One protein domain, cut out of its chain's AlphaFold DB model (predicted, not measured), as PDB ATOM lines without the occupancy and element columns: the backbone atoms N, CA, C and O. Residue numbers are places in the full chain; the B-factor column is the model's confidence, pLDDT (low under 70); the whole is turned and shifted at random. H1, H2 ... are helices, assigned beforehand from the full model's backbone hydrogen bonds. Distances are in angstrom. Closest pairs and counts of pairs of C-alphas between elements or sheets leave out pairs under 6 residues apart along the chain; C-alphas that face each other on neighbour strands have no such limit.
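What this domain is: This is residues 6 to 78 of the 211 residues of the protein "Putative Trichodiene oxygenase" of Glarea lozoyensis (strain ATCC 74030 / MF5533) (UniProt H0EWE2). One long helix, H2, makes the length; short H1 folds back at its first end, H5 crosses its later half, and H3 packs near its last end. Residues 35 to 46 form a long loop between H2 and H3. The 73 printed residues have five named helices, H1 to H5 in order, and no named strand: all helix, loose, radius of gyration of the C-alphas 14.3 A, spans 44 by 25 by 22 A.

Where its parts are: H1, residues 6 to 11, begins at C-alpha (128.090, 116.860, 78.642). H2, 13 to 34, is 31.4 A long; H3 is 47 to 53, H4 59 to 62. H5, 64 to 78, 20.4 A, ends at (120.005, 100.543, 100.546).

How they stand to each other: H1 and H2 touch only at the corner, C-alphas Gln 9 and Gly 16 closest at 4.1 A. H2, the hub, touches H5 with residues 22 to 30 alone, at a steep tilt of 59 degrees; the closest C-alphas, Arg 26 and Ala 68, are 4.8 A apart. H2 touches H3 with residues 29 to 33 alone, C-alphas Ile 33 and Arg 49 closest at 5.6 A. H4 is close but not clearly touching H3, C-alphas Ala 52 and Lys 62 closest at 5.1 A. Every O i to N i+4 pair is within hydrogen-bond range in H1, H2, H3 and H5; H4 is too short for one.

The domain as a whole: The C-alphas farthest apart, Leu 11 and Gly 41, are 45.8 A apart. The printed part has no cut; the H2 to H3 link is long; residues 39 to 41 have pLDDT under 70.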
ATOM      1  N   TRP A   6     128.989 116.575  79.768       79.75
ATOM      2  CA  TRP A   6     128.090 116.860  78.642       79.75
ATOM      3  C   TRP A   6     128.214 115.809  77.525       79.75
ATOM      4  O   TRP A   6     127.224 115.414  76.910       79.75
ATOM      5  N   PHE A   7     129.427 115.304  77.300       80.19
ATOM      6  CA  PHE A   7     129.717 114.292  76.293       80.19
ATOM      7  C   PHE A   7     129.203 112.916  76.740       80.19
ATOM      8  O   PHE A   7     128.551 112.208  75.974       80.19
ATOM      9  N   VAL A   8     129.390 112.578  78.021       78.25
ATOM     10  CA  VAL A   8     128.857 111.345  78.631       78.25
ATOM     11  C   VAL A   8     127.323 111.315  78.608       78.25
ATOM     12  O   VAL A   8     126.734 110.283  78.294       78.25
ATOM     13  N   GLN A   9     126.674 112.447  78.893       77.19
ATOM     14  CA  GLN A   9     125.213 112.584  78.854       77.19
ATOM     15  C   GLN A   9     124.637 112.395  77.445       77.19
ATOM     16  O   GLN A   9     123.527 111.885  77.308       77.19
ATOM     17  N   THR A  10     125.395 112.784  76.417       79.50
ATOM     18  CA  THR A  10     124.989 112.664  75.012       79.50
ATOM     19  C   THR A  10     125.120 111.224  74.508       79.50
ATOM     20  O   THR A  10     124.252 110.744  73.788       79.50
ATOM     21  N   LEU A  11     126.178 110.514  74.914       83.69
ATOM     22  CA  LEU A  11     126.430 109.130  74.494       83.69
ATOM     23  C   LEU A  11     125.537 108.100  75.198       83.69
ATOM     24  O   LEU A  11     125.234 107.056  74.625       83.69
ATOM     25  N   SER A  12     125.130 108.359  76.443       80.75
ATOM     26  CA  SER A  12     124.257 107.455  77.193       80.75
ATOM     27  C   SER A  12     123.350 108.226  78.156       80.75
ATOM     28  O   SER A  12     123.825 108.751  79.172       80.75
ATOM     29  N   PRO A  13     122.026 108.230  77.914       80.44
ATOM     30  CA  PRO A  13     121.057 108.820  78.834       80.44
ATOM     31  C   PRO A  13     121.147 108.240  80.256       80.44
ATOM     32  O   PRO A  13     121.007 108.979  81.232       80.44
ATOM     33  N   THR A  14     121.445 106.941  80.379       79.06
ATOM     34  CA  THR A  14     121.614 106.240  81.664       79.06
ATOM     35  C   THR A  14     122.811 106.771  82.447       79.06
ATOM     36  O   THR A  14     122.671 107.115  83.623       79.06
ATOM     37  N   LEU A  15     123.974 106.913  81.798       76.75
ATOM     38  CA  LEU A  15     125.147 107.523  82.434       76.75
ATOM     39  C   LEU A  15     124.876 108.984  82.802       76.75
ATOM     40  O   LEU A  15     125.296 109.443  83.862       76.75
ATOM     41  N   GLY A  16     124.112 109.699  81.976       79.50
ATOM     42  CA  GLY A  16     123.691 111.058  82.286       79.50
ATOM     43  C   GLY A  16     122.826 111.165  83.542       79.50
ATOM     44  O   GLY A  16     123.028 112.067  84.356       79.50
ATOM     45  N   SER A  17     121.897 110.230  83.744       81.81
ATOM     46  CA  SER A  17     121.083 110.166  84.964       81.81
ATOM     47  C   SER A  17     121.919 109.840  86.199       81.81
ATOM     48  O   SER A  17     121.715 110.453  87.246       81.81
ATOM     49  N   PHE A  18     122.914 108.962  86.074       82.12
ATOM     50  CA  PHE A  18     123.849 108.663  87.160       82.12
ATOM     51  C   PHE A  18     124.700 109.878  87.555       82.12
ATOM     52  O   PHE A  18     124.837 110.172  88.743       82.12
ATOM     53  N   SER A  19     125.223 110.633  86.586       83.25
ATOM     54  CA  SER A  19     125.997 111.848  86.874       83.25
ATOM     55  C   SER A  19     125.139 112.944  87.519       83.25
ATOM     56  O   SER A  19     125.561 113.561  88.499       83.25
ATOM     57  N   ARG A  20     123.886 113.114  87.068       85.75
ATOM     58  CA  ARG A  20     122.910 113.997  87.734       85.75
ATOM     59  C   ARG A  20     122.627 113.563  89.171       85.75
ATOM     60  O   ARG A  20     122.605 114.411  90.061       85.75
ATOM     61  N   GLN A  21     122.447 112.262  89.410       88.06
ATOM     62  CA  GLN A  21     122.226 111.721  90.751       88.06
ATOM     63  C   GLN A  21     123.425 111.989  91.666       88.06
ATOM     64  O   GLN A  21     123.235 112.476  92.776       88.06
ATOM     65  N   LYS A  22     124.655 111.757  91.187       88.44
ATOM     66  CA  LYS A  22     125.886 112.086  91.925       88.44
ATOM     67  C   LYS A  22     125.938 113.552  92.339       88.44
ATOM     68  O   LYS A  22     126.215 113.852  93.497       88.44
ATOM     69  N   ARG A  23     125.648 114.459  91.402       89.94
ATOM     70  CA  ARG A  23     125.637 115.902  91.663       89.94
ATOM     71  C   ARG A  23     124.594 116.264  92.718       89.94
ATOM     72  O   ARG A  23     124.935 116.880  93.719       89.94
ATOM     73  N   LYS A  24     123.361 115.780  92.551       92.38
ATOM     74  CA  LYS A  24     122.269 116.013  93.503       92.38
ATOM     75  C   LYS A  24     122.606 115.499  94.905       92.38
ATOM     76  O   LYS A  24     122.374 116.207  95.878       92.38
ATOM     77  N   THR A  25     123.174 114.298  95.014       92.38
ATOM     78  CA  THR A  25     123.606 113.729  96.299       92.38
ATOM     79  C   THR A  25     124.688 114.589  96.952       92.38
ATOM     80  O   THR A  25     124.596 114.878  98.143       92.38
ATOM     81  N   ARG A  26     125.675 115.061  96.184       94.31
ATOM     82  CA  ARG A  26     126.709 115.972  96.692       94.31
ATOM     83  C   ARG A  26     126.117 117.281  97.209       94.31
ATOM     84  O   ARG A  26     126.480 117.712  98.300       94.31
ATOM     85  N   ASP A  27     125.201 117.885  96.459       94.12
ATOM     86  CA  ASP A  27     124.566 119.150  96.840       94.12
ATOM     87  C   ASP A  27     123.723 118.989  98.116       94.12
ATOM     88  O   ASP A  27     123.769 119.839  99.003       94.12
ATOM     89  N   GLN A  28     123.020 117.859  98.265       91.56
ATOM     90  CA  GLN A  28     122.276 117.524  99.485       91.56
ATOM     91  C   GLN A  28     123.190 117.339 100.701       91.56
ATOM     92  O   GLN A  28     122.857 117.808 101.788       91.56
ATOM     93  N   VAL A  29     124.342 116.686 100.532       92.69
ATOM     94  CA  VAL A  29     125.336 116.533 101.604       92.69
ATOM     95  C   VAL A  29     125.938 117.885 101.982       92.69
ATOM     96  O   VAL A  29     126.002 118.210 103.165       92.69
ATOM     97  N   ALA A  30     126.314 118.705 100.998       92.81
ATOM     98  CA  ALA A  30     126.831 120.051 101.237       92.81
ATOM     99  C   ALA A  30     125.821 120.912 102.008       92.81
ATOM    100  O   ALA A  30     126.182 121.559 102.988       92.81
ATOM    101  N   HIS A  31     124.551 120.865 101.604       90.50
ATOM    102  CA  HIS A  31     123.469 121.560 102.288       90.50
ATOM    103  C   HIS A  31     123.279 121.044 103.723       90.50
ATOM    104  O   HIS A  31     123.263 121.836 104.657       90.50
ATOM    105  N   ALA A  32     123.238 119.725 103.936       87.94
ATOM    106  CA  ALA A  32     123.080 119.146 105.274       87.94
ATOM    107  C   ALA A  32     124.210 119.535 106.250       87.94
ATOM    108  O   ALA A  32     123.969 119.645 107.454       87.94
ATOM    109  N   ILE A  33     125.429 119.739 105.739       87.75
ATOM    110  CA  ILE A  33     126.585 120.194 106.525       87.75
ATOM    111  C   ILE A  33     126.515 121.704 106.783       87.75
ATOM    112  O   ILE A  33     126.805 122.146 107.893       87.75
ATOM    113  N   ALA A  34     126.135 122.495 105.776       87.31
ATOM    114  CA  ALA A  34     126.096 123.953 105.873       87.31
ATOM    115  C   ALA A  34     124.976 124.456 106.793       87.31
ATOM    116  O   ALA A  34     125.181 125.408 107.547       87.31
ATOM    117  N   THR A  35     123.802 123.825 106.767       84.00
ATOM    118  CA  THR A  35     122.631 124.352 107.470       84.00
ATOM    119  C   THR A  35     122.534 123.811 108.889       84.00
ATOM    120  O   THR A  35     121.684 122.980 109.215       84.00
ATOM    121  N   LYS A  36     123.437 124.270 109.769       73.81
ATOM    122  CA  LYS A  36     123.508 123.765 111.147       73.81
ATOM    123  C   LYS A  36     122.180 123.990 111.903       73.81
ATOM    124  O   LYS A  36     121.641 123.076 112.531       73.81
ATOM    125  N   ASP A  37     121.568 125.146 111.721       72.56
ATOM    126  CA  ASP A  37     120.423 125.570 112.533       72.56
ATOM    127  C   ASP A  37     119.073 124.978 112.078       72.56
ATOM    128  O   ASP A  37     118.147 124.841 112.869       72.56
ATOM    129  N   GLU A  38     118.947 124.518 110.828       75.75
ATOM    130  CA  GLU A  38     117.691 123.923 110.324       75.75
ATOM    131  C   GLU A  38     117.348 122.555 110.935       75.75
ATOM    132  O   GLU A  38     116.197 122.100 110.879       75.75
ATOM    133  N   TRP A  39     118.355 121.873 111.479       66.25
ATOM    134  CA  TRP A  39     118.233 120.518 112.023       66.25
ATOM    135  C   TRP A  39     118.371 120.482 113.547       66.25
ATOM    136  O   TRP A  39     118.157 119.428 114.151       66.25
ATOM    137  N   SER A  40     118.718 121.606 114.186       66.19
ATOM    138  CA  SER A  40     118.726 121.696 115.646       66.19
ATOM    139  C   SER A  40     117.296 121.580 116.175       66.19
ATOM    140  O   SER A  40     116.432 122.363 115.794       66.19
ATOM    141  N   GLY A  41     117.049 120.587 117.033       68.69
ATOM    142  CA  GLY A  41     115.730 120.322 117.622       68.69
ATOM    143  C   GLY A  41     114.850 119.326 116.857       68.69
ATOM    144  O   GLY A  41     113.733 119.073 117.293       68.69
ATOM    145  N   ARG A  42     115.326 118.738 115.748       76.12
ATOM    146  CA  ARG A  42     114.640 117.601 115.109       76.12
ATOM    147  C   ARG A  42     115.088 116.283 115.737       76.12
ATOM    148  O   ARG A  42     116.289 116.079 115.908       76.12
ATOM    149  N   ASP A  43     114.139 115.373 115.961       70.38
ATOM    150  CA  ASP A  43     114.424 114.005 116.426       70.38
ATOM    151  C   ASP A  43     115.244 113.194 115.409       70.38
ATOM    152  O   ASP A  43     116.012 112.313 115.784       70.38
ATOM    153  N   ILE A  44     115.122 113.510 114.113       72.50
ATOM    154  CA  ILE A  44     115.848 112.833 113.033       72.50
ATOM    155  C   ILE A  44     116.795 113.826 112.360       72.50
ATOM    156  O   ILE A  44     116.368 114.783 111.708       72.50
ATOM    157  N   GLN A  45     118.095 113.571 112.494       78.56
ATOM    158  CA  GLN A  45     119.155 114.326 111.830       78.56
ATOM    159  C   GLN A  45     119.760 113.533 110.669       78.56
ATOM    160  O   GLN A  45     119.755 112.304 110.655       78.56
ATOM    161  N   SER A  46     120.323 114.247 109.694       86.25
ATOM    162  CA  SER A  46     121.097 113.619 108.621       86.25
ATOM    163  C   SER A  46     122.325 112.896 109.184       86.25
ATOM    164  O   SER A  46     123.135 113.491 109.898       86.25
ATOM    165  N   VAL A  47     122.521 111.633 108.792       89.38
ATOM    166  CA  VAL A  47     123.699 110.834 109.175       89.38
ATOM    167  C   VAL A  47     125.004 111.535 108.772       89.38
ATOM    168  O   VAL A  47     125.958 111.553 109.545       89.38
ATOM    169  N   PHE A  48     125.033 112.202 107.611       90.38
ATOM    170  CA  PHE A  48     126.222 112.909 107.108       90.38
ATOM    171  C   PHE A  48     126.627 114.100 107.967       90.38
ATOM    172  O   PHE A  48     127.793 114.486 107.982       90.38
ATOM    173  N   ARG A  49     125.688 114.643 108.739       86.56
ATOM    174  CA  ARG A  49     126.000 115.668 109.718       86.56
ATOM    175  C   ARG A  49     126.638 115.097 110.972       86.56
ATOM    176  O   ARG A  49     127.645 115.631 111.423       86.56
ATOM    177  N   GLY A  50     126.105 113.987 111.482       87.62
ATOM    178  CA  GLY A  50     126.747 113.250 112.571       87.62
ATOM    179  C   GLY A  50     128.181 112.847 112.212       87.62
ATOM    180  O   GLY A  50     129.080 112.971 113.039       87.62
ATOM    181  N   LEU A  51     128.419 112.450 110.957       90.69
ATOM    182  CA  LEU A  51     129.762 112.168 110.442       90.69
ATOM    183  C   LEU A  51     130.637 113.432 110.367       90.69
ATOM    184  O   LEU A  51     131.778 113.407 110.827       90.69
ATOM    185  N   ALA A  52     130.110 114.551 109.861       89.81
ATOM    186  CA  ALA A  52     130.849 115.814 109.783       89.81
ATOM    187  C   ALA A  52     131.255 116.360 111.170       89.81
ATOM    188  O   ALA A  52     132.397 116.785 111.356       89.81
ATOM    189  N   ASP A  53     130.354 116.292 112.155       88.31
ATOM    190  CA  ASP A  53     130.587 116.764 113.528       88.31
ATOM    191  C   ASP A  53     131.382 115.747 114.389       88.31
ATOM    192  O   ASP A  53     131.861 116.088 115.472       88.31
ATOM    193  N   SER A  54     131.569 114.502 113.930       89.00
ATOM    194  CA  SER A  54     132.185 113.425 114.724       89.00
ATOM    195  C   SER A  54     133.649 113.714 115.081       89.00
ATOM    196  O   SER A  54     134.482 113.845 114.183       89.00
ATOM    197  N   PRO A  55     134.053 113.709 116.365       92.06
ATOM    198  CA  PRO A  55     135.453 113.910 116.745       92.06
ATOM    199  C   PRO A  55     136.353 112.716 116.390       92.06
ATOM    200  O   PRO A  55     137.571 112.853 116.392       92.06
ATOM    201  N   LYS A  56     135.771 111.548 116.077       93.44
ATOM    202  CA  LYS A  56     136.513 110.311 115.785       93.44
ATOM    203  C   LYS A  56     137.053 110.250 114.355       93.44
ATOM    204  O   LYS A  56     137.951 109.458 114.091       93.44
ATOM    205  N   LEU A  57     136.493 111.046 113.442       92.12
ATOM    206  CA  LEU A  57     136.873 111.017 112.031       92.12
ATOM    207  C   LEU A  57     137.948 112.069 111.722       92.12
ATOM    208  O   LEU A  57     137.819 113.226 112.150       92.12
ATOM    209  N   PRO A  58     138.989 111.708 110.952       94.00
ATOM    210  CA  PRO A  58     139.994 112.661 110.510       94.00
ATOM    211  C   PRO A  58     139.392 113.667 109.517       94.00
ATOM    212  O   PRO A  58     138.424 113.382 108.814       94.00
ATOM    213  N   LEU A  59     139.989 114.860 109.424       90.62
ATOM    214  CA  LEU A  59     139.448 115.967 108.617       90.62
ATOM    215  C   LEU A  59     139.244 115.613 107.135       90.62
ATOM    216  O   LEU A  59     138.294 116.090 106.520       90.62
ATOM    217  N   HIS A  60     140.095 114.756 106.565       91.75
ATOM    218  CA  HIS A  60     139.992 114.373 105.155       91.75
ATOM    219  C   HIS A  60     138.747 113.517 104.847       91.75
ATOM    220  O   HIS A  60     138.228 113.582 103.732       91.75
ATOM    221  N   GLU A  61     138.220 112.778 105.829       92.06
ATOM    222  CA  GLU A  61     136.977 112.005 105.683       92.06
ATOM    223  C   GLU A  61     135.715 112.853 105.860       92.06
ATOM    224  O   GLU A  61     134.630 112.443 105.470       92.06
ATOM    225  N   LYS A  62     135.855 114.077 106.374       92.25
ATOM    226  CA  LYS A  62     134.744 115.019 106.569       92.25
ATOM    227  C   LYS A  62     134.515 115.943 105.377       92.25
ATOM    228  O   LYS A  62     133.659 116.824 105.426       92.25
ATOM    229  N   THR A  63     135.304 115.789 104.317       93.62
ATOM    230  CA  THR A  63     135.135 116.591 103.104       93.62
ATOM    231  C   THR A  63     133.793 116.274 102.448       93.62
ATOM    232  O   THR A  63     133.343 115.128 102.446       93.62
ATOM    233  N   VAL A  64     133.159 117.290 101.852       93.81
ATOM    234  CA  VAL A  64     131.872 117.134 101.152       93.81
ATOM    235  C   VAL A  64     131.951 116.031 100.100       93.81
ATOM    236  O   VAL A  64     131.034 115.227  99.990       93.81
ATOM    237  N   ASP A  65     133.056 115.957  99.356       92.69
ATOM    238  CA  ASP A  65     133.213 114.963  98.296       92.69
ATOM    239  C   ASP A  65     133.339 113.535  98.847       92.69
ATOM    240  O   ASP A  65     132.795 112.615  98.240       92.69
ATOM    241  N   ARG A  66     133.994 113.333 100.002       94.62
ATOM    242  CA  ARG A  66     134.030 112.016 100.661       94.62
ATOM    243  C   ARG A  66     132.668 111.618 101.206       94.62
ATOM    244  O   ARG A  66     132.178 110.545 100.868       94.62
ATOM    245  N   LEU A  67     132.012 112.508 101.942       94.69
ATOM    246  CA  LEU A  67     130.680 112.238 102.484       94.69
ATOM    247  C   LEU A  67     129.636 112.031 101.372       94.69
ATOM    248  O   LEU A  67     128.725 111.223 101.521       94.69
ATOM    249  N   ALA A  68     129.782 112.700 100.225       94.25
ATOM    250  CA  ALA A  68     128.941 112.473  99.051       94.25
ATOM    251  C   ALA A  68     129.169 111.095  98.410       94.25
ATOM    252  O   ALA A  68     128.209 110.490  97.929       94.25
ATOM    253  N   GLN A  69     130.405 110.585  98.406       93.12
ATOM    254  CA  GLN A  69     130.702 109.221  97.953       93.12
ATOM    255  C   GLN A  69     130.057 108.186  98.880       93.12
ATOM    256  O   GLN A  69     129.395 107.269  98.389       93.12
ATOM    257  N   ASP A  70     130.155 108.381 100.196       93.56
ATOM    258  CA  ASP A  70     129.497 107.519 101.182       93.56
ATOM    259  C   ASP A  70     127.972 107.577 101.046       93.56
ATOM    260  O   ASP A  70     127.302 106.545 101.064       93.56
ATOM    261  N   ALA A  71     127.407 108.767 100.822       93.75
ATOM    262  CA  ALA A  71     125.981 108.945 100.560       93.75
ATOM    263  C   ALA A  71     125.525 108.221  99.298       93.75
ATOM    264  O   ALA A  71     124.481 107.567  99.293       93.75
ATOM    265  N   GLN A  72     126.312 108.298  98.230       91.94
ATOM    266  CA  GLN A  72     126.011 107.587  97.001       91.94
ATOM    267  C   GLN A  72     126.061 106.068  97.210       91.94
ATOM    268  O   GLN A  72     125.174 105.361  96.730       91.94
ATOM    269  N   MET A  73     127.065 105.569  97.937       90.94
ATOM    270  CA  MET A  73     127.171 104.154  98.288       90.94
ATOM    271  C   MET A  73     125.968 103.704  99.122       90.94
ATOM    272  O   MET A  73     125.358 102.686  98.801       90.94
ATOM    273  N   LEU A  74     125.588 104.481 100.141       91.88
ATOM    274  CA  LEU A  74     124.457 104.187 101.019       91.88
ATOM    275  C   LEU A  74     123.139 104.116 100.241       91.88
ATOM    276  O   LEU A  74     122.380 103.165 100.406       91.88
ATOM    277  N   LEU A  75     122.883 105.083  99.354       90.94
ATOM    278  CA  LEU A  75     121.686 105.092  98.511       90.94
ATOM    279  C   LEU A  75     121.652 103.887  97.571       90.94
ATOM    280  O   LEU A  75     120.616 103.238  97.440       90.94
ATOM    281  N   MET A  76     122.775 103.572  96.927       86.38
ATOM    282  CA  MET A  76     122.854 102.460  95.983       86.38
ATOM    283  C   MET A  76     122.661 101.110  96.687       86.38
ATOM    284  O   MET A  76     121.870 100.288  96.225       86.38
ATOM    285  N   ALA A  77     123.334 100.909  97.823       88.44
ATOM    286  CA  ALA A  77     123.229  99.692  98.619       88.44
ATOM    287  C   ALA A  77     121.834  99.529  99.238       88.44
ATOM    288  O   ALA A  77     121.260  98.447  99.162       88.44
ATOM    289  N   GLY A  78     121.273 100.594  99.818       87.69
ATOM    290  CA  GLY A  78     120.005 100.543 100.546       87.69
ATOM    291  C   GLY A  78     118.766 100.502  99.654       87.69
ATOM    292  O   GLY A  78     117.777  99.885 100.024       87.69
TER     293      GLY A  78